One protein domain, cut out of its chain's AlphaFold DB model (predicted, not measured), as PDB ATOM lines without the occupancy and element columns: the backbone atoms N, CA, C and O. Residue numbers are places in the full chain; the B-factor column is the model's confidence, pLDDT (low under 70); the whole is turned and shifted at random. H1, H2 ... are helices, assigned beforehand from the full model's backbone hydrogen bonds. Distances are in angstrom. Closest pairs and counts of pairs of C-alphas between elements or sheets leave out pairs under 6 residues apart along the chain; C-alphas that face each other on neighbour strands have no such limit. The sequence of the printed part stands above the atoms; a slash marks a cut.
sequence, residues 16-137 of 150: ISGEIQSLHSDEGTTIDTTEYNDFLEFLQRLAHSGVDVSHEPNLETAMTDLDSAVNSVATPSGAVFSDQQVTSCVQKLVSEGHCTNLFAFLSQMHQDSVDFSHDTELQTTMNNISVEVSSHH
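What this domain is: This is residues 16 to 137 of the 150 residues of an uncharacterized protein of Exophiala sideris (UniProt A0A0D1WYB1). Six crossed helices form a compact globule: H1 and H2 are side by side, H3 crosses both, H4 and H6 make a second side-by-side pair, and H5 packs on H3 and H6. The printed part has 122 residues, no named strand, and is all helix, H1 to H6 in order. The radius of gyration of the C-alphas is 13.0 A; the spans are 38 by 31 by 26 A.

How they stand to each other: H1, residues 16 to 26, touches H3, residues 57 to 72, at a steep tilt of 42 degrees; Ser 17 and Ala 69 have the closest C-alphas, 5.0 A. H2, residues 33 to 47, touches H4, residues 83 to 96, about perpendicular at 78 degrees; H4 does so with residues 85 to 89 alone, and the closest C-alphas, of Phe 39 and Val 86, are 4.9 A apart. H6, residues 120 to 136, touches H4 at a shallow tilt of 24 degrees, the same way, closest at C-alphas 83 and 125, 5.4 A. H5, residues 100 to 111, touches H6, whose residues 126 to 133 alone take part, closest at C-alphas 107 and 130, 5.4 A. Every O i to N i+4 pair is within hydrogen-bond range in H2 to H6; in H1, 6 of 7.

Where its parts are: H1 begins at C-alpha 16 (14.299, 39.418, 9.746); H6, 24.8 A long, ends at C-alpha 136 (16.175, 27.397, 24.949).

The domain as a whole: The printed part has no cut and no long link. Residues 74 to 79 and 135 to 137 have pLDDT under 70.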
ATOM      1  N   ILE A  16      13.076  38.944   9.080       85.12
ATOM      2  CA  ILE A  16      14.299  39.418   9.746       85.12
ATOM      3  C   ILE A  16      14.277  40.936   9.945       85.12
ATOM      4  O   ILE A  16      14.500  41.416  11.057       85.12
ATOM      5  N   SER A  17      13.941  41.698   8.911       86.06
ATOM      6  CA  SER A  17      13.828  43.156   8.971       86.06
ATOM      7  C   SER A  17      12.807  43.626  10.007       86.06
ATOM      8  O   SER A  17      13.080  44.557  10.769       86.06
ATOM      9  N   GLY A  18      11.655  42.957  10.101       85.88
ATOM     10  CA  GLY A  18      10.642  43.232  11.122       85.88
ATOM     11  C   GLY A  18      11.111  42.897  12.542       85.88
ATOM     12  O   GLY A  18      10.820  43.634  13.488       85.88
ATOM     13  N   GLU A  19      11.875  41.818  12.706       87.44
ATOM     14  CA  GLU A  19      12.445  41.437  13.999       87.44
ATOM     15  C   GLU A  19      13.567  42.385  14.440       87.44
ATOM     16  O   GLU A  19      13.614  42.742  15.610       87.44
ATOM     17  N   ILE A  20      14.389  42.906  13.526       87.06
ATOM     18  CA  ILE A  20      15.403  43.933  13.839       87.06
ATOM     19  C   ILE A  20      14.752  45.263  14.241       87.06
ATOM     20  O   ILE A  20      15.238  45.959  15.134       87.06
ATOM     21  N   GLN A  21      13.615  45.618  13.641       85.31
ATOM     22  CA  GLN A  21      12.826  46.760  14.113       85.31
ATOM     23  C   GLN A  21      12.220  46.507  15.498       85.31
ATOM     24  O   GLN A  21      12.178  47.414  16.331       85.31
ATOM     25  N   SER A  22      11.772  45.278  15.757       84.88
ATOM     26  CA  SER A  22      11.235  44.880  17.062       84.88
ATOM     27  C   SER A  22      12.323  44.890  18.139       84.88
ATOM     28  O   SER A  22      12.085  45.410  19.222       84.88
ATOM     29  N   LEU A  23      13.542  44.465  17.797       86.44
ATOM     30  CA  LEU A  23      14.730  44.527  18.647       86.44
ATOM     31  C   LEU A  23      15.008  45.953  19.149       86.44
ATOM     32  O   LEU A  23      15.385  46.136  20.301       86.44
ATOM     33  N   HIS A  24      14.784  46.978  18.320       85.06
ATOM     34  CA  HIS A  24      14.907  48.373  18.760       85.06
ATOM     35  C   HIS A  24      13.867  48.749  19.828       85.06
ATOM     36  O   HIS A  24      14.129  49.585  20.683       85.06
ATOM     37  N   SER A  25      12.687  48.124  19.803       85.06
ATOM     38  CA  SER A  25      11.657  48.328  20.831       85.06
ATOM     39  C   SER A  25      11.952  47.573  22.132       85.06
ATOM     40  O   SER A  25      11.388  47.932  23.163       85.06
ATOM     41  N   ASP A  26      12.817  46.555  22.086       84.69
ATOM     42  CA  ASP A  26      13.307  45.810  23.254       84.69
ATOM     43  C   ASP A  26      14.461  46.518  23.987       84.69
ATOM     44  O   ASP A  26      14.788  46.163  25.130       84.69
ATOM     45  N   GLU A  27      15.075  47.524  23.351       86.00
ATOM     46  CA  GLU A  27      16.120  48.350  23.948       86.00
ATOM     47  C   GLU A  27      15.575  49.112  25.168       86.00
ATOM     48  O   GLU A  27      14.622  49.889  25.090       86.00
ATOM     49  N   GLY A  28      16.197  48.898  26.329       80.62
ATOM     50  CA  GLY A  28      15.810  49.534  27.586       80.62
ATOM     51  C   GLY A  28      14.619  48.877  28.292       80.62
ATOM     52  O   GLY A  28      14.248  49.329  29.380       80.62
ATOM     53  N   THR A  29      14.039  47.810  27.729       85.56
ATOM     54  CA  THR A  29      13.031  46.973  28.403       85.56
ATOM     55  C   THR A  29      13.576  45.587  28.715       85.56
ATOM     56  O   THR A  29      13.636  45.201  29.883       85.56
ATOM     57  N   THR A  30      13.986  44.860  27.679       87.38
ATOM     58  CA  THR A  30      14.401  43.452  27.752       87.38
ATOM     59  C   THR A  30      15.919  43.354  27.762       87.38
ATOM     60  O   THR A  30      16.502  42.618  28.561       87.38
ATOM     61  N   ILE A  31      16.563  44.141  26.901       88.56
ATOM     62  CA  ILE A  31      18.013  44.207  26.725       88.56
ATOM     63  C   ILE A  31      18.499  45.626  27.020       88.56
ATOM     64  O   ILE A  31      17.787  46.601  26.771       88.56
ATOM     65  N   ASP A  32      19.695  45.761  27.583       88.38
ATOM     66  CA  ASP A  32      20.281  47.080  27.829       88.38
ATOM     67  C   ASP A  32      20.825  47.691  26.526       88.38
ATOM     68  O   ASP A  32      21.154  46.975  25.579       88.38
ATOM     69  N   THR A  33      20.979  49.016  26.475       86.75
ATOM     70  CA  THR A  33      21.536  49.729  25.313       86.75
ATOM     71  C   THR A  33      22.905  49.177  24.904       86.75
ATOM     72  O   THR A  33      23.220  49.135  23.717       86.75
ATOM     73  N   THR A  34      23.727  48.726  25.856       88.00
ATOM     74  CA  THR A  34      25.029  48.113  25.530       88.00
ATOM     75  C   THR A  34      24.845  46.790  24.780       88.00
ATOM     76  O   THR A  34      25.356  46.643  23.677       88.00
ATOM     77  N   GLU A  35      24.021  45.885  25.317       89.12
ATOM     78  CA  GLU A  35      23.691  44.588  24.704       89.12
ATOM     79  C   GLU A  35      23.054  44.747  23.317       89.12
ATOM     80  O   GLU A  35      23.356  43.986  22.400       89.12
ATOM     81  N   TYR A  36      22.195  45.755  23.158       89.50
ATOM     82  CA  TYR A  36      21.583  46.108  21.882       89.50
ATOM     83  C   TYR A  36      22.619  46.561  20.846       89.50
ATOM     84  O   TYR A  36      22.623  46.052  19.725       89.50
ATOM     85  N   ASN A  37      23.513  47.484  21.216       88.50
ATOM     86  CA  ASN A  37      24.555  47.973  20.311       88.50
ATOM     87  C   ASN A  37      25.532  46.856  19.926       88.50
ATOM     88  O   ASN A  37      25.788  46.673  18.739       88.50
ATOM     89  N   ASP A  38      26.012  46.075  20.899       89.38
ATOM     90  CA  ASP A  38      26.892  44.927  20.656       89.38
ATOM     91  C   ASP A  38      26.234  43.909  19.710       89.38
ATOM     92  O   ASP A  38      26.867  43.406  18.779       89.38
ATOM     93  N   PHE A  39      24.944  43.622  19.908       90.69
ATOM     94  CA  PHE A  39      24.214  42.692  19.053       90.69
ATOM     95  C   PHE A  39      24.012  43.231  17.634       90.69
ATOM     96  O   PHE A  39      24.217  42.492  16.671       90.69
ATOM     97  N   LEU A  40      23.689  44.516  17.472       89.62
ATOM     98  CA  LEU A  40      23.610  45.138  16.149       89.62
ATOM     99  C   LEU A  40      24.955  45.150  15.421       89.62
ATOM    100  O   LEU A  40      24.991  44.890  14.219       89.62
ATOM    101  N   GLU A  41      26.054  45.432  16.116       89.56
ATOM    102  CA  GLU A  41      27.389  45.394  15.516       89.56
ATOM    103  C   GLU A  41      27.780  43.982  15.089       89.56
ATOM    104  O   GLU A  41      28.324  43.790  13.999       89.56
ATOM    105  N   PHE A  42      27.444  42.985  15.907       91.06
ATOM    106  CA  PHE A  42      27.578  41.583  15.542       91.06
ATOM    107  C   PHE A  42      26.781  41.256  14.262       91.06
ATOM    108  O   PHE A  42      27.342  40.688  13.323       91.06
ATOM    109  N   LEU A  43      25.512  41.672  14.169       91.19
ATOM    110  CA  LEU A  43      24.666  41.457  12.987       91.19
ATOM    111  C   LEU A  43      25.182  42.196  11.744       91.19
ATOM    112  O   LEU A  43      25.138  41.653  10.641       91.19
ATOM    113  N   GLN A  44      25.711  43.407  11.909       89.50
ATOM    114  CA  GLN A  44      26.307  44.176  10.821       89.50
ATOM    115  C   GLN A  44      27.599  43.527  10.314       89.50
ATOM    116  O   GLN A  44      27.812  43.424   9.106       89.50
ATOM    117  N   ARG A  45      28.459  43.052  11.222       89.12
ATOM    118  CA  ARG A  45      29.680  42.332  10.845       89.12
ATOM    119  C   ARG A  45      29.358  41.000  10.186       89.12
ATOM    120  O   ARG A  45      30.037  40.626   9.238       89.12
ATOM    121  N   LEU A  46      28.306  40.325  10.645       89.69
ATOM    122  CA  LEU A  46      27.781  39.134  10.001       89.69
ATOM    123  C   LEU A  46      27.336  39.448   8.565       89.69
ATOM    124  O   LEU A  46      27.858  38.832   7.638       89.69
ATOM    125  N   ALA A  47      26.454  40.434   8.373       89.31
ATOM    126  CA  ALA A  47      25.952  40.846   7.057       89.31
ATOM    127  C   ALA A  47      27.084  41.194   6.075       89.31
ATOM    128  O   ALA A  47      27.053  40.829   4.903       89.31
ATOM    129  N   HIS A  48      28.131  41.851   6.575       87.62
ATOM    130  CA  HIS A  48      29.278  42.279   5.778       87.62
ATOM    131  C   HIS A  48      30.459  41.291   5.778       87.62
ATOM    132  O   HIS A  48      31.511  41.607   5.220       87.62
ATOM    133  N   SER A  49      30.320  40.105   6.383       85.62
ATOM    134  CA  SER A  49      31.405  39.108   6.469       85.62
ATOM    135  C   SER A  49      31.807  38.548   5.101       85.62
ATOM    136  O   SER A  49      32.930  38.087   4.918       85.62
ATOM    137  N   GLY A  50      30.911  38.620   4.112       81.25
ATOM    138  CA  GLY A  50      31.164  38.093   2.772       81.25
ATOM    139  C   GLY A  50      31.198  36.565   2.722       81.25
ATOM    140  O   GLY A  50      31.822  36.002   1.821       81.25
ATOM    141  N   VAL A  51      30.562  35.893   3.686       84.50
ATOM    142  CA  VAL A  51      30.400  34.437   3.660       84.50
ATOM    143  C   VAL A  51      29.590  33.961   2.463       84.50
ATOM    144  O   VAL A  51      28.637  34.606   2.027       84.50
ATOM    145  N   ASP A  52      29.969  32.794   1.948       83.38
ATOM    146  CA  ASP A  52      29.271  32.154   0.843       83.38
ATOM    147  C   ASP A  52      28.034  31.407   1.359       83.38
ATOM    148  O   ASP A  52      28.138  30.325   1.927       83.38
ATOM    149  N   VAL A  53      26.857  32.003   1.156       84.31
ATOM    150  CA  VAL A  53      25.541  31.383   1.419       84.31
ATOM    151  C   VAL A  53      24.774  31.067   0.129       84.31
ATOM    152  O   VAL A  53      23.605  30.694   0.165       84.31
ATOM    153  N   SER A  54      25.451  31.172  -1.021       82.75
ATOM    154  CA  SER A  54      24.925  30.980  -2.385       82.75
ATOM    155  C   SER A  54      24.226  29.637  -2.610       82.75
ATOM    156  O   SER A  54      23.446  29.469  -3.547       82.75
ATOM    157  N   HIS A  55      24.568  28.643  -1.793       81.88
ATOM    158  CA  HIS A  55      24.059  27.282  -1.896       81.88
ATOM    159  C   HIS A  55      22.632  27.146  -1.342       81.88
ATOM    160  O   HIS A  55      21.909  26.246  -1.768       81.88
ATOM    161  N   GLU A  56      22.207  28.067  -0.469       83.69
ATOM    162  CA  GLU A  56      20.918  28.039   0.222       83.69
ATOM    163  C   GLU A  56      20.128  29.332  -0.065       83.69
ATOM    164  O   GLU A  56      20.396  30.378   0.530       83.69
ATOM    165  N   PRO A  57      19.093  29.296  -0.928       83.69
ATOM    166  CA  PRO A  57      18.381  30.504  -1.363       83.69
ATOM    167  C   PRO A  57      17.677  31.239  -0.214       83.69
ATOM    168  O   PRO A  57      17.497  32.458  -0.259       83.69
ATOM    169  N   ASN A  58      17.293  30.512   0.839       85.00
ATOM    170  CA  ASN A  58      16.707  31.107   2.037       85.00
ATOM    171  C   ASN A  58      17.749  31.893   2.842       85.00
ATOM    172  O   ASN A  58      17.433  32.976   3.328       85.00
ATOM    173  N   LEU A  59      18.978  31.375   2.963       86.00
ATOM    174  CA  LEU A  59      20.075  32.072   3.639       86.00
ATOM    175  C   LEU A  59      20.523  33.290   2.834       86.00
ATOM    176  O   LEU A  59      20.724  34.341   3.424       86.00
ATOM    177  N   GLU A  60      20.607  33.182   1.506       88.88
ATOM    178  CA  GLU A  60      20.912  34.318   0.622       88.88
ATOM    179  C   GLU A  60      19.877  35.446   0.768       88.88
ATOM    180  O   GLU A  60      20.232  36.618   0.931       88.88
ATOM    181  N   THR A  61      18.586  35.092   0.779       88.38
ATOM    182  CA  THR A  61      17.500  36.064   0.975       88.38
ATOM    183  C   THR A  61      17.580  36.701   2.362       88.38
ATOM    184  O   THR A  61      17.512  37.922   2.470       88.38
ATOM    185  N   ALA A  62      17.784  35.902   3.412       88.06
ATOM    186  CA  ALA A  62      17.937  36.409   4.774       88.06
ATOM    187  C   ALA A  62      19.184  37.278   4.957       88.06
ATOM    188  O   ALA A  62      19.110  38.273   5.663       88.06
ATOM    189  N   MET A  63      20.304  36.951   4.310       88.94
ATOM    190  CA  MET A  63      21.509  37.786   4.299       88.94
ATOM    191  C   MET A  63      21.232  39.151   3.675       88.94
ATOM    192  O   MET A  63      21.638  40.176   4.212       88.94
ATOM    193  N   THR A  64      20.501  39.161   2.560       89.38
ATOM    194  CA  THR A  64      20.115  40.398   1.870       89.38
ATOM    195  C   THR A  64      19.163  41.241   2.723       89.38
ATOM    196  O   THR A  64      19.323  42.459   2.811       89.38
ATOM    197  N   ASP A  65      18.180  40.608   3.368       89.12
ATOM    198  CA  ASP A  65      17.236  41.291   4.258       89.12
ATOM    199  C   ASP A  65      17.934  41.809   5.525       89.12
ATOM    200  O   ASP A  65      17.718  42.953   5.925       89.12
ATOM    201  N   LEU A  66      18.844  41.012   6.097       89.62
ATOM    202  CA  LEU A  66      19.694  41.385   7.225       89.62
ATOM    203  C   LEU A  66      20.552  42.603   6.885       89.62
ATOM    204  O   LEU A  66      20.518  43.574   7.634       89.62
ATOM    205  N   ASP A  67      21.277  42.574   5.763       89.38
ATOM    206  CA  ASP A  67      22.086  43.694   5.275       89.38
ATOM    207  C   ASP A  67      21.240  44.964   5.130       89.38
ATOM    208  O   ASP A  67      21.600  46.023   5.650       89.38
ATOM    209  N   SER A  68      20.063  44.862   4.510       88.50
ATOM    210  CA  SER A  68      19.169  46.009   4.351       88.50
ATOM    211  C   SER A  68      18.669  46.547   5.696       88.50
ATOM    212  O   SER A  68      18.646  47.764   5.909       88.50
ATOM    213  N   ALA A  69      18.308  45.656   6.618       88.44
ATOM    214  CA  ALA A  69      17.795  46.012   7.931       88.44
ATOM    215  C   ALA A  69      18.864  46.674   8.809       88.44
ATOM    216  O   ALA A  69      18.612  47.750   9.354       88.44
ATOM    217  N   VAL A  70      20.066  46.097   8.907       87.75
ATOM    218  CA  VAL A  70      21.158  46.659   9.723       87.75
ATOM    219  C   VAL A  70      21.701  47.959   9.138       87.75
ATOM    220  O   VAL A  70      22.037  48.855   9.904       87.75
ATOM    221  N   ASN A  71      21.712  48.129   7.810       85.44
ATOM    222  CA  ASN A  71      22.061  49.411   7.183       85.44
ATOM    223  C   ASN A  71      20.973  50.484   7.370       85.44
ATOM    224  O   ASN A  71      21.266  51.680   7.310       85.44
ATOM    225  N   SER A  72      19.717  50.085   7.597       84.06
ATOM    226  CA  SER A  72      18.632  51.019   7.918       84.06
ATOM    227  C   SER A  72      18.668  51.497   9.373       84.06
ATOM    228  O   SER A  72      18.017  52.499   9.691       84.06
ATOM    229  N   VAL A  73      19.386  50.801  10.256       80.00
ATOM    230  CA  VAL A  73      19.555  51.181  11.659       80.00
ATOM    231  C   VAL A  73      20.862  51.956  11.808       80.00
ATOM    232  O   VAL A  73      21.903  51.575  11.284       80.00
ATOM    233  N   ALA A  74      20.822  53.082  12.517       68.12
ATOM    234  CA  ALA A  74      22.022  53.864  12.777       68.12
ATOM    235  C   ALA A  74      22.881  53.159  13.838       68.12
ATOM    236  O   ALA A  74      22.684  53.380  15.031       68.12
ATOM    237  N   THR A  75      23.831  52.322  13.420       64.25
ATOM    238  CA  THR A  75      24.835  51.776  14.339       64.25
ATOM    239  C   THR A  75      25.898  52.826  14.666       64.25
ATOM    240  O   THR A  75      26.347  53.561  13.772       64.25
ATOM    241  N   PRO A  76      26.333  52.938  15.936       59.12
ATOM    242  CA  PRO A  76      27.489  53.748  16.289       59.12
ATOM    243  C   PRO A  76      28.716  53.155  15.590       59.12
ATOM    244  O   PRO A  76      29.247  52.129  15.987       59.12
ATOM    245  N   SER A  77      29.128  53.772  14.485       52.53
ATOM    246  CA  SER A  77      30.111  53.182  13.583       52.53
ATOM    247  C   SER A  77      31.471  52.999  14.267       52.53
ATOM    248  O   SER A  77      32.122  53.986  14.618       52.53
ATOM    249  N   GLY A  78      31.929  51.749  14.379       56.84
ATOM    250  CA  GLY A  78      33.308  51.405  14.739       56.84
ATOM    251  C   GLY A  78      33.532  50.973  16.187       56.84
ATOM    252  O   GLY A  78      34.663  51.101  16.666       56.84
ATOM    253  N   ALA A  79      32.504  50.493  16.880       60.97
ATOM    254  CA  ALA A  79      32.696  49.783  18.129       60.97
ATOM    255  C   ALA A  79      33.020  48.294  17.852       60.97
ATOM    256  O   ALA A  79      32.988  47.785  16.728       60.97
ATOM    257  N   VAL A  80      33.578  47.648  18.868       79.50
ATOM    258  CA  VAL A  80      33.932  46.229  18.843       79.50
ATOM    259  C   VAL A  80      32.865  45.559  19.677       79.50
ATOM    260  O   VAL A  80      32.728  45.926  20.845       79.50
ATOM    261  N   PHE A  81      32.144  44.595  19.106       87.81
ATOM    262  CA  PHE A  81      31.135  43.895  19.880       87.81
ATOM    263  C   PHE A  81      31.782  42.975  20.919       87.81
ATOM    264  O   PHE A  81      32.828  42.364  20.688       87.81
ATOM    265  N   SER A  82      31.139  42.833  22.069       89.44
ATOM    266  CA  SER A  82      31.514  41.848  23.075       89.44
ATOM    267  C   SER A  82      30.714  40.560  22.908       89.44
ATOM    268  O   SER A  82      29.498  40.553  23.075       89.44
ATOM    269  N   ASP A  83      31.408  39.441  22.688       87.56
ATOM    270  CA  ASP A  83      30.823  38.091  22.666       87.56
ATOM    271  C   ASP A  83      29.878  37.821  23.851       87.56
ATOM    272  O   ASP A  83      28.779  37.295  23.679       87.56
ATOM    273  N   GLN A  84      30.274  38.238  25.057       88.75
ATOM    274  CA  GLN A  84      29.474  38.038  26.261       88.75
ATOM    275  C   GLN A  84      28.173  38.854  26.227       88.75
ATOM    276  O   GLN A  84      27.131  38.355  26.650       88.75
ATOM    277  N   GLN A  85      28.225  40.097  25.738       90.50
ATOM    278  CA  GLN A  85      27.046  40.965  25.636       90.50
ATOM    279  C   GLN A  85      26.101  40.472  24.545       90.50
ATOM    280  O   GLN A  85      24.900  40.373  24.775       90.50
ATOM    281  N   VAL A  86      26.652  40.058  23.402       90.44
ATOM    282  CA  VAL A  86      25.901  39.428  22.315       90.44
ATOM    283  C   VAL A  86      25.199  38.161  22.806       90.44
ATOM    284  O   VAL A  86      23.993  38.016  22.634       90.44
ATOM    285  N   THR A  87      25.923  37.268  23.480       88.94
ATOM    286  CA  THR A  87      25.364  36.010  23.995       88.94
ATOM    287  C   THR A  87      24.285  36.264  25.053       88.94
ATOM    288  O   THR A  87      23.229  35.636  25.016       88.94
ATOM    289  N   SER A  88      24.501  37.226  25.960       89.06
ATOM    290  CA  SER A  88      23.504  37.657  26.955       89.06
ATOM    291  C   SER A  88      22.242  38.230  26.297       89.06
ATOM    292  O   SER A  88      21.125  37.874  26.678       89.06
ATOM    293  N   CYS A  89      22.410  39.063  25.267       90.31
ATOM    294  CA  CYS A  89      21.322  39.628  24.471       90.31
ATOM    295  C   CYS A  89      20.470  38.519  23.839       90.31
ATOM    296  O   CYS A  89      19.256  38.468  24.046       90.31
ATOM    297  N   VAL A  90      21.118  37.570  23.152       89.75
ATOM    298  CA  VAL A  90      20.450  36.408  22.552       89.75
ATOM    299  C   VAL A  90      19.710  35.594  23.611       89.75
ATOM    300  O   VAL A  90      18.533  35.301  23.429       89.75
ATOM    301  N   GLN A  91      20.347  35.269  24.737       88.88
ATOM    302  CA  GLN A  91      19.719  34.486  25.802       88.88
ATOM    303  C   GLN A  91      18.416  35.124  26.309       88.88
ATOM    304  O   GLN A  91      17.406  34.431  26.471       88.88
ATOM    305  N   LYS A  92      18.416  36.442  26.540       88.94
ATOM    306  CA  LYS A  92      17.234  37.183  27.006       88.94
ATOM    307  C   LYS A  92      16.122  37.190  25.963       88.94
ATOM    308  O   LYS A  92      14.986  36.850  26.282       88.94
ATOM    309  N   LEU A  93      16.453  37.516  24.715       88.12
ATOM    310  CA  LEU A  93      15.479  37.590  23.626       88.12
ATOM    311  C   LEU A  93      14.872  36.221  23.305       88.12
ATOM    312  O   LEU A  93      13.661  36.118  23.123       88.12
ATOM    313  N   VAL A  94      15.682  35.158  23.303       86.50
ATOM    314  CA  VAL A  94      15.183  33.790  23.110       86.50
ATOM    315  C   VAL A  94      14.273  33.377  24.272       86.50
ATOM    316  O   VAL A  94      13.233  32.765  24.031       86.50
ATOM    317  N   SER A  95      14.618  33.728  25.515       84.81
ATOM    318  CA  SER A  95      13.792  33.412  26.694       84.81
ATOM    319  C   SER A  95      12.413  34.080  26.654       84.81
ATOM    320  O   SER A  95      11.430  33.466  27.065       84.81
ATOM    321  N   GLU A  96      12.329  35.297  26.112       83.62
ATOM    322  CA  GLU A  96      11.068  36.031  25.920       83.62
ATOM    323  C   GLU A  96      10.335  35.638  24.620       83.62
ATOM    324  O   GLU A  96       9.202  36.059  24.383       83.62
ATOM    325  N   GLY A  97      10.946  34.804  23.768       82.44
ATOM    326  CA  GLY A  97      10.377  34.388  22.483       82.44
ATOM    327  C   GLY A  97      10.373  35.494  21.422       82.44
ATOM    328  O   GLY A  97       9.546  35.471  20.511       82.44
ATOM    329  N   HIS A  98      11.271  36.470  21.543       86.50
ATOM    330  CA  HIS A  98      11.477  37.539  20.569       86.50
ATOM    331  C   HIS A  98      12.547  37.128  19.547       86.50
ATOM    332  O   HIS A  98      13.362  36.247  19.810       86.50
ATOM    333  N   CYS A  99      12.563  37.768  18.371       84.94
ATOM    334  CA  CYS A  99      13.579  37.549  17.326       84.94
ATOM    335  C   CYS A  99      13.763  36.073  16.898       84.94
ATOM    336  O   CYS A  99      14.857  35.629  16.547       84.94
ATOM    337  N   THR A 100      12.692  35.281  16.957       85.25
ATOM    338  CA  THR A 100      12.729  33.835  16.698       85.25
ATOM    339  C   THR A 100      13.186  33.471  15.286       85.25
ATOM    340  O   THR A 100      13.883  32.467  15.128       85.25
ATOM    341  N   ASN A 101      12.839  34.261  14.263       85.06
ATOM    342  CA  ASN A 101      13.273  33.993  12.888       85.06
ATOM    343  C   ASN A 101      14.753  34.321  12.712       85.06
ATOM    344  O   ASN A 101      15.473  33.535  12.103       85.06
ATOM    345  N   LEU A 102      15.219  35.419  13.304       87.81
ATOM    346  CA  LEU A 102      16.618  35.809  13.337       87.81
ATOM    347  C   LEU A 102      17.460  34.709  13.990       87.81
ATOM    348  O   LEU A 102      18.453  34.275  13.415       87.81
ATOM    349  N   PHE A 103      17.046  34.180  15.141       88.69
ATOM    350  CA  PHE A 103      17.779  33.097  15.804       88.69
ATOM    351  C   PHE A 103      17.724  31.772  15.046       88.69
ATOM    352  O   PHE A 103      18.717  31.044  15.013       88.69
ATOM    353  N   ALA A 104      16.602  31.464  14.394       85.69
ATOM    354  CA  ALA A 104      16.504  30.305  13.518       85.69
ATOM    355  C   ALA A 104      17.408  30.447  12.277       85.69
ATOM    356  O   ALA A 104      18.061  29.479  11.895       85.69
ATOM    357  N   PHE A 105      17.530  31.650  11.712       87.81
ATOM    358  CA  PHE A 105      18.494  31.975  10.660       87.81
ATOM    359  C   PHE A 105      19.943  31.778  11.134       87.81
ATOM    360  O   PHE A 105      20.707  31.071  10.477       87.81
ATOM    361  N   LEU A 106      20.315  32.317  12.303       88.50
ATOM    362  CA  LEU A 106      21.662  32.140  12.866       88.50
ATOM    363  C   LEU A 106      21.981  30.661  13.134       88.50
ATOM    364  O   LEU A 106      23.072  30.186  12.817       88.50
ATOM    365  N   SER A 107      21.007  29.909  13.654       86.81
ATOM    366  CA  SER A 107      21.141  28.464  13.842       86.81
ATOM    367  C   SER A 107      21.313  27.731  12.511       86.81
ATOM    368  O   SER A 107      22.165  26.849  12.427       86.81
ATOM    369  N   GLN A 108      20.573  28.109  11.462       85.81
ATOM    370  CA  GLN A 108      20.714  27.503  10.138       85.81
ATOM    371  C   GLN A 108      22.109  27.745   9.555       85.81
ATOM    372  O   GLN A 108      22.711  26.797   9.063       85.81
ATOM    373  N   MET A 109      22.658  28.962   9.641       84.81
ATOM    374  CA  MET A 109      24.027  29.223   9.168       84.81
ATOM    375  C   MET A 109      25.057  28.343   9.887       84.81
ATOM    376  O   MET A 109      25.985  27.826   9.267       84.81
ATOM    377  N   HIS A 110      24.898  28.153  11.199       85.00
ATOM    378  CA  HIS A 110      25.775  27.269  11.959       85.00
ATOM    379  C   HIS A 110      25.584  25.793  11.558       85.00
ATOM    380  O   HIS A 110      26.564  25.064  11.411       85.00
ATOM    381  N   GLN A 111      24.344  25.338  11.336       83.25
ATOM    382  CA  GLN A 111      24.045  23.971  10.883       83.25
ATOM    383  C   GLN A 111      24.589  23.675   9.482       83.25
ATOM    384  O   GLN A 111      25.128  22.591   9.258       83.25
ATOM    385  N   ASP A 112      24.501  24.641   8.569       82.31
ATOM    386  CA  ASP A 112      25.056  24.548   7.214       82.31
ATOM    387  C   ASP A 112      26.594  24.642   7.203       82.31
ATOM    388  O   ASP A 112      27.236  24.464   6.174       82.31
ATOM    389  N   SER A 113      27.213  24.837   8.377       81.25
ATOM    390  CA  SER A 113      28.662  24.974   8.545       81.25
ATOM    391  C   SER A 113      29.240  26.114   7.704       81.25
ATOM    392  O   SER A 113      30.313  25.971   7.113       81.25
ATOM    393  N   VAL A 114      28.530  27.249   7.665       82.69
ATOM    394  CA  VAL A 114      29.009  28.473   7.014       82.69
ATOM    395  C   VAL A 114      30.362  28.865   7.617       82.69
ATOM    396  O   VAL A 114      30.510  28.978   8.836       82.69
ATOM    397  N   ASP A 115      31.365  29.041   6.754       82.75
ATOM    398  CA  ASP A 115      32.748  29.269   7.170       82.75
ATOM    399  C   ASP A 115      33.009  30.746   7.501       82.75
ATOM    400  O   ASP A 115      33.196  31.581   6.613       82.75
ATOM    401  N   PHE A 116      33.101  31.057   8.796       84.75
ATOM    402  CA  PHE A 116      33.550  32.360   9.296       84.75
ATOM    403  C   PHE A 116      35.010  32.317   9.764       84.75
ATOM    404  O   PHE A 116      35.443  33.178  10.521       84.75
ATOM    405  N   SER A 117      35.813  31.340   9.325       84.06
ATOM    406  CA  SER A 117      37.204  31.163   9.787       84.06
ATOM    407  C   SER A 117      38.106  32.381   9.544       84.06
ATOM    408  O   SER A 117      39.122  32.548  10.222       84.06
ATOM    409  N   HIS A 118      37.744  33.241   8.589       84.88
ATOM    410  CA  HIS A 118      38.416  34.514   8.325       84.88
ATOM    411  C   HIS A 118      38.197  35.557   9.441       84.88
ATOM    412  O   HIS A 118      38.993  36.487   9.566       84.88
ATOM    413  N   ASP A 119      37.161  35.380  10.264       85.31
ATOM    414  CA  ASP A 119      36.788  36.229  11.388       85.31
ATOM    415  C   ASP A 119      36.560  35.376  12.649       85.31
ATOM    416  O   ASP A 119      35.461  34.922  12.965       85.31
ATOM    417  N   THR A 120      37.646  35.122  13.383       85.38
ATOM    418  CA  THR A 120      37.636  34.218  14.545       85.38
ATOM    419  C   THR A 120      36.674  34.669  15.648       85.38
ATOM    420  O   THR A 120      36.132  33.831  16.369       85.38
ATOM    421  N   GLU A 121      36.461  35.977  15.787       87.12
ATOM    422  CA  GLU A 121      35.542  36.551  16.770       87.12
ATOM    423  C   GLU A 121      34.093  36.259  16.370       87.12
ATOM    424  O   GLU A 121      33.347  35.682  17.159       87.12
ATOM    425  N   LEU A 122      33.743  36.517  15.106       87.81
ATOM    426  CA  LEU A 122      32.433  36.188  14.548       87.81
ATOM    427  C   LEU A 122      32.133  34.681  14.629       87.81
ATOM    428  O   LEU A 122      31.055  34.293  15.078       87.81
ATOM    429  N   GLN A 123      33.099  33.828  14.269       88.25
ATOM    430  CA  GLN A 123      32.959  32.370  14.369       88.25
ATOM    431  C   GLN A 123      32.724  31.917  15.817       88.25
ATOM    432  O   GLN A 123      31.882  31.056  16.069       88.25
ATOM    433  N   THR A 124      33.468  32.480  16.775       89.69
ATOM    434  CA  THR A 124      33.350  32.116  18.195       89.69
ATOM    435  C   THR A 124      31.981  32.502  18.739       89.69
ATOM    436  O   THR A 124      31.293  31.661  19.318       89.69
ATOM    437  N   THR A 125      31.551  33.735  18.484       89.56
ATOM    438  CA  THR A 125      30.240  34.220  18.917       89.56
ATOM    439  C   THR A 125      29.104  33.459  18.250       89.56
ATOM    440  O   THR A 125      28.106  33.163  18.903       89.56
ATOM    441  N   MET A 126      29.270  33.024  17.001       88.62
ATOM    442  CA  MET A 126      28.275  32.185  16.338       88.62
ATOM    443  C   MET A 126      28.140  30.790  16.935       88.62
ATOM    444  O   MET A 126      27.023  30.302  17.123       88.62
ATOM    445  N   ASN A 127      29.252  30.184  17.343       87.44
ATOM    446  CA  ASN A 127      29.209  28.931  18.090       87.44
ATOM    447  C   ASN A 127      28.480  29.115  19.436       87.44
ATOM    448  O   ASN A 127      27.644  28.286  19.795       87.44
ATOM    449  N   ASN A 128      28.743  30.214  20.151       87.88
ATOM    450  CA  ASN A 128      28.096  30.518  21.433       87.88
ATOM    451  C   ASN A 128      26.585  30.753  21.278       87.88
ATOM    452  O   ASN A 128      25.786  30.137  21.986       87.88
ATOM    453  N   ILE A 129      26.177  31.562  20.296       87.81
ATOM    454  CA  ILE A 129      24.765  31.799  19.963       87.81
ATOM    455  C   ILE A 129      24.061  30.485  19.621       87.81
ATOM    456  O   ILE A 129      22.973  30.221  20.133       87.81
ATOM    457  N   SER A 130      24.672  29.634  18.791       85.31
ATOM    458  CA  SER A 130      24.054  28.362  18.410       85.31
ATOM    459  C   SER A 130      23.804  27.457  19.622       85.31
ATOM    460  O   SER A 130      22.801  26.737  19.644       85.31
ATOM    461  N   VAL A 131      24.676  27.486  20.634       84.69
ATOM    462  CA  VAL A 131      24.474  26.751  21.893       84.69
ATOM    463  C   VAL A 131      23.293  27.324  22.682       84.69
ATOM    464  O   VAL A 131      22.440  26.554  23.132       84.69
ATOM    465  N   GLU A 132      23.189  28.647  22.809       82.69
ATOM    466  CA  GLU A 132      22.097  29.298  23.549       82.69
ATOM    467  C   GLU A 132      20.728  29.067  22.902       82.69
ATOM    468  O   GLU A 132      19.772  28.686  23.588       82.69
ATOM    469  N   VAL A 133      20.642  29.220  21.577       80.50
ATOM    470  CA  VAL A 133      19.410  28.997  20.800       80.50
ATOM    471  C   VAL A 133      18.968  27.534  20.894       80.50
ATOM    472  O   VAL A 133      17.786  27.249  21.085       80.50
ATOM    473  N   SER A 134      19.916  26.592  20.845       76.38
ATOM    474  CA  SER A 134      19.622  25.161  21.005       76.38
ATOM    475  C   SER A 134      19.164  24.806  22.424       76.38
ATOM    476  O   SER A 134      18.342  23.908  22.600       76.38
ATOM    477  N   SER A 135      19.677  25.507  23.439       69.69
ATOM    478  CA  SER A 135      19.373  25.242  24.852       69.69
ATOM    479  C   SER A 135      17.985  25.737  25.269       69.69
ATOM    480  O   SER A 135      17.351  25.126  26.130       69.69
ATOM    481  N   HIS A 136      17.483  26.803  24.641       58.03
ATOM    482  CA  HIS A 136      16.175  27.397  24.949       58.03
ATOM    483  C   HIS A 136      15.045  26.942  24.014       58.03
ATOM    484  O   HIS A 136      13.892  27.318  24.219       58.03
ATOM    485  N   HIS A 137      15.332  26.080  23.034       47.19
ATOM    486  CA  HIS A 137      14.318  25.445  22.193       47.19
ATOM    487  C   HIS A 137      14.115  23.961  22.584       47.19
ATOM    488  O   HIS A 137      14.625  23.058  21.915       47.19
TER     489      HIS A 137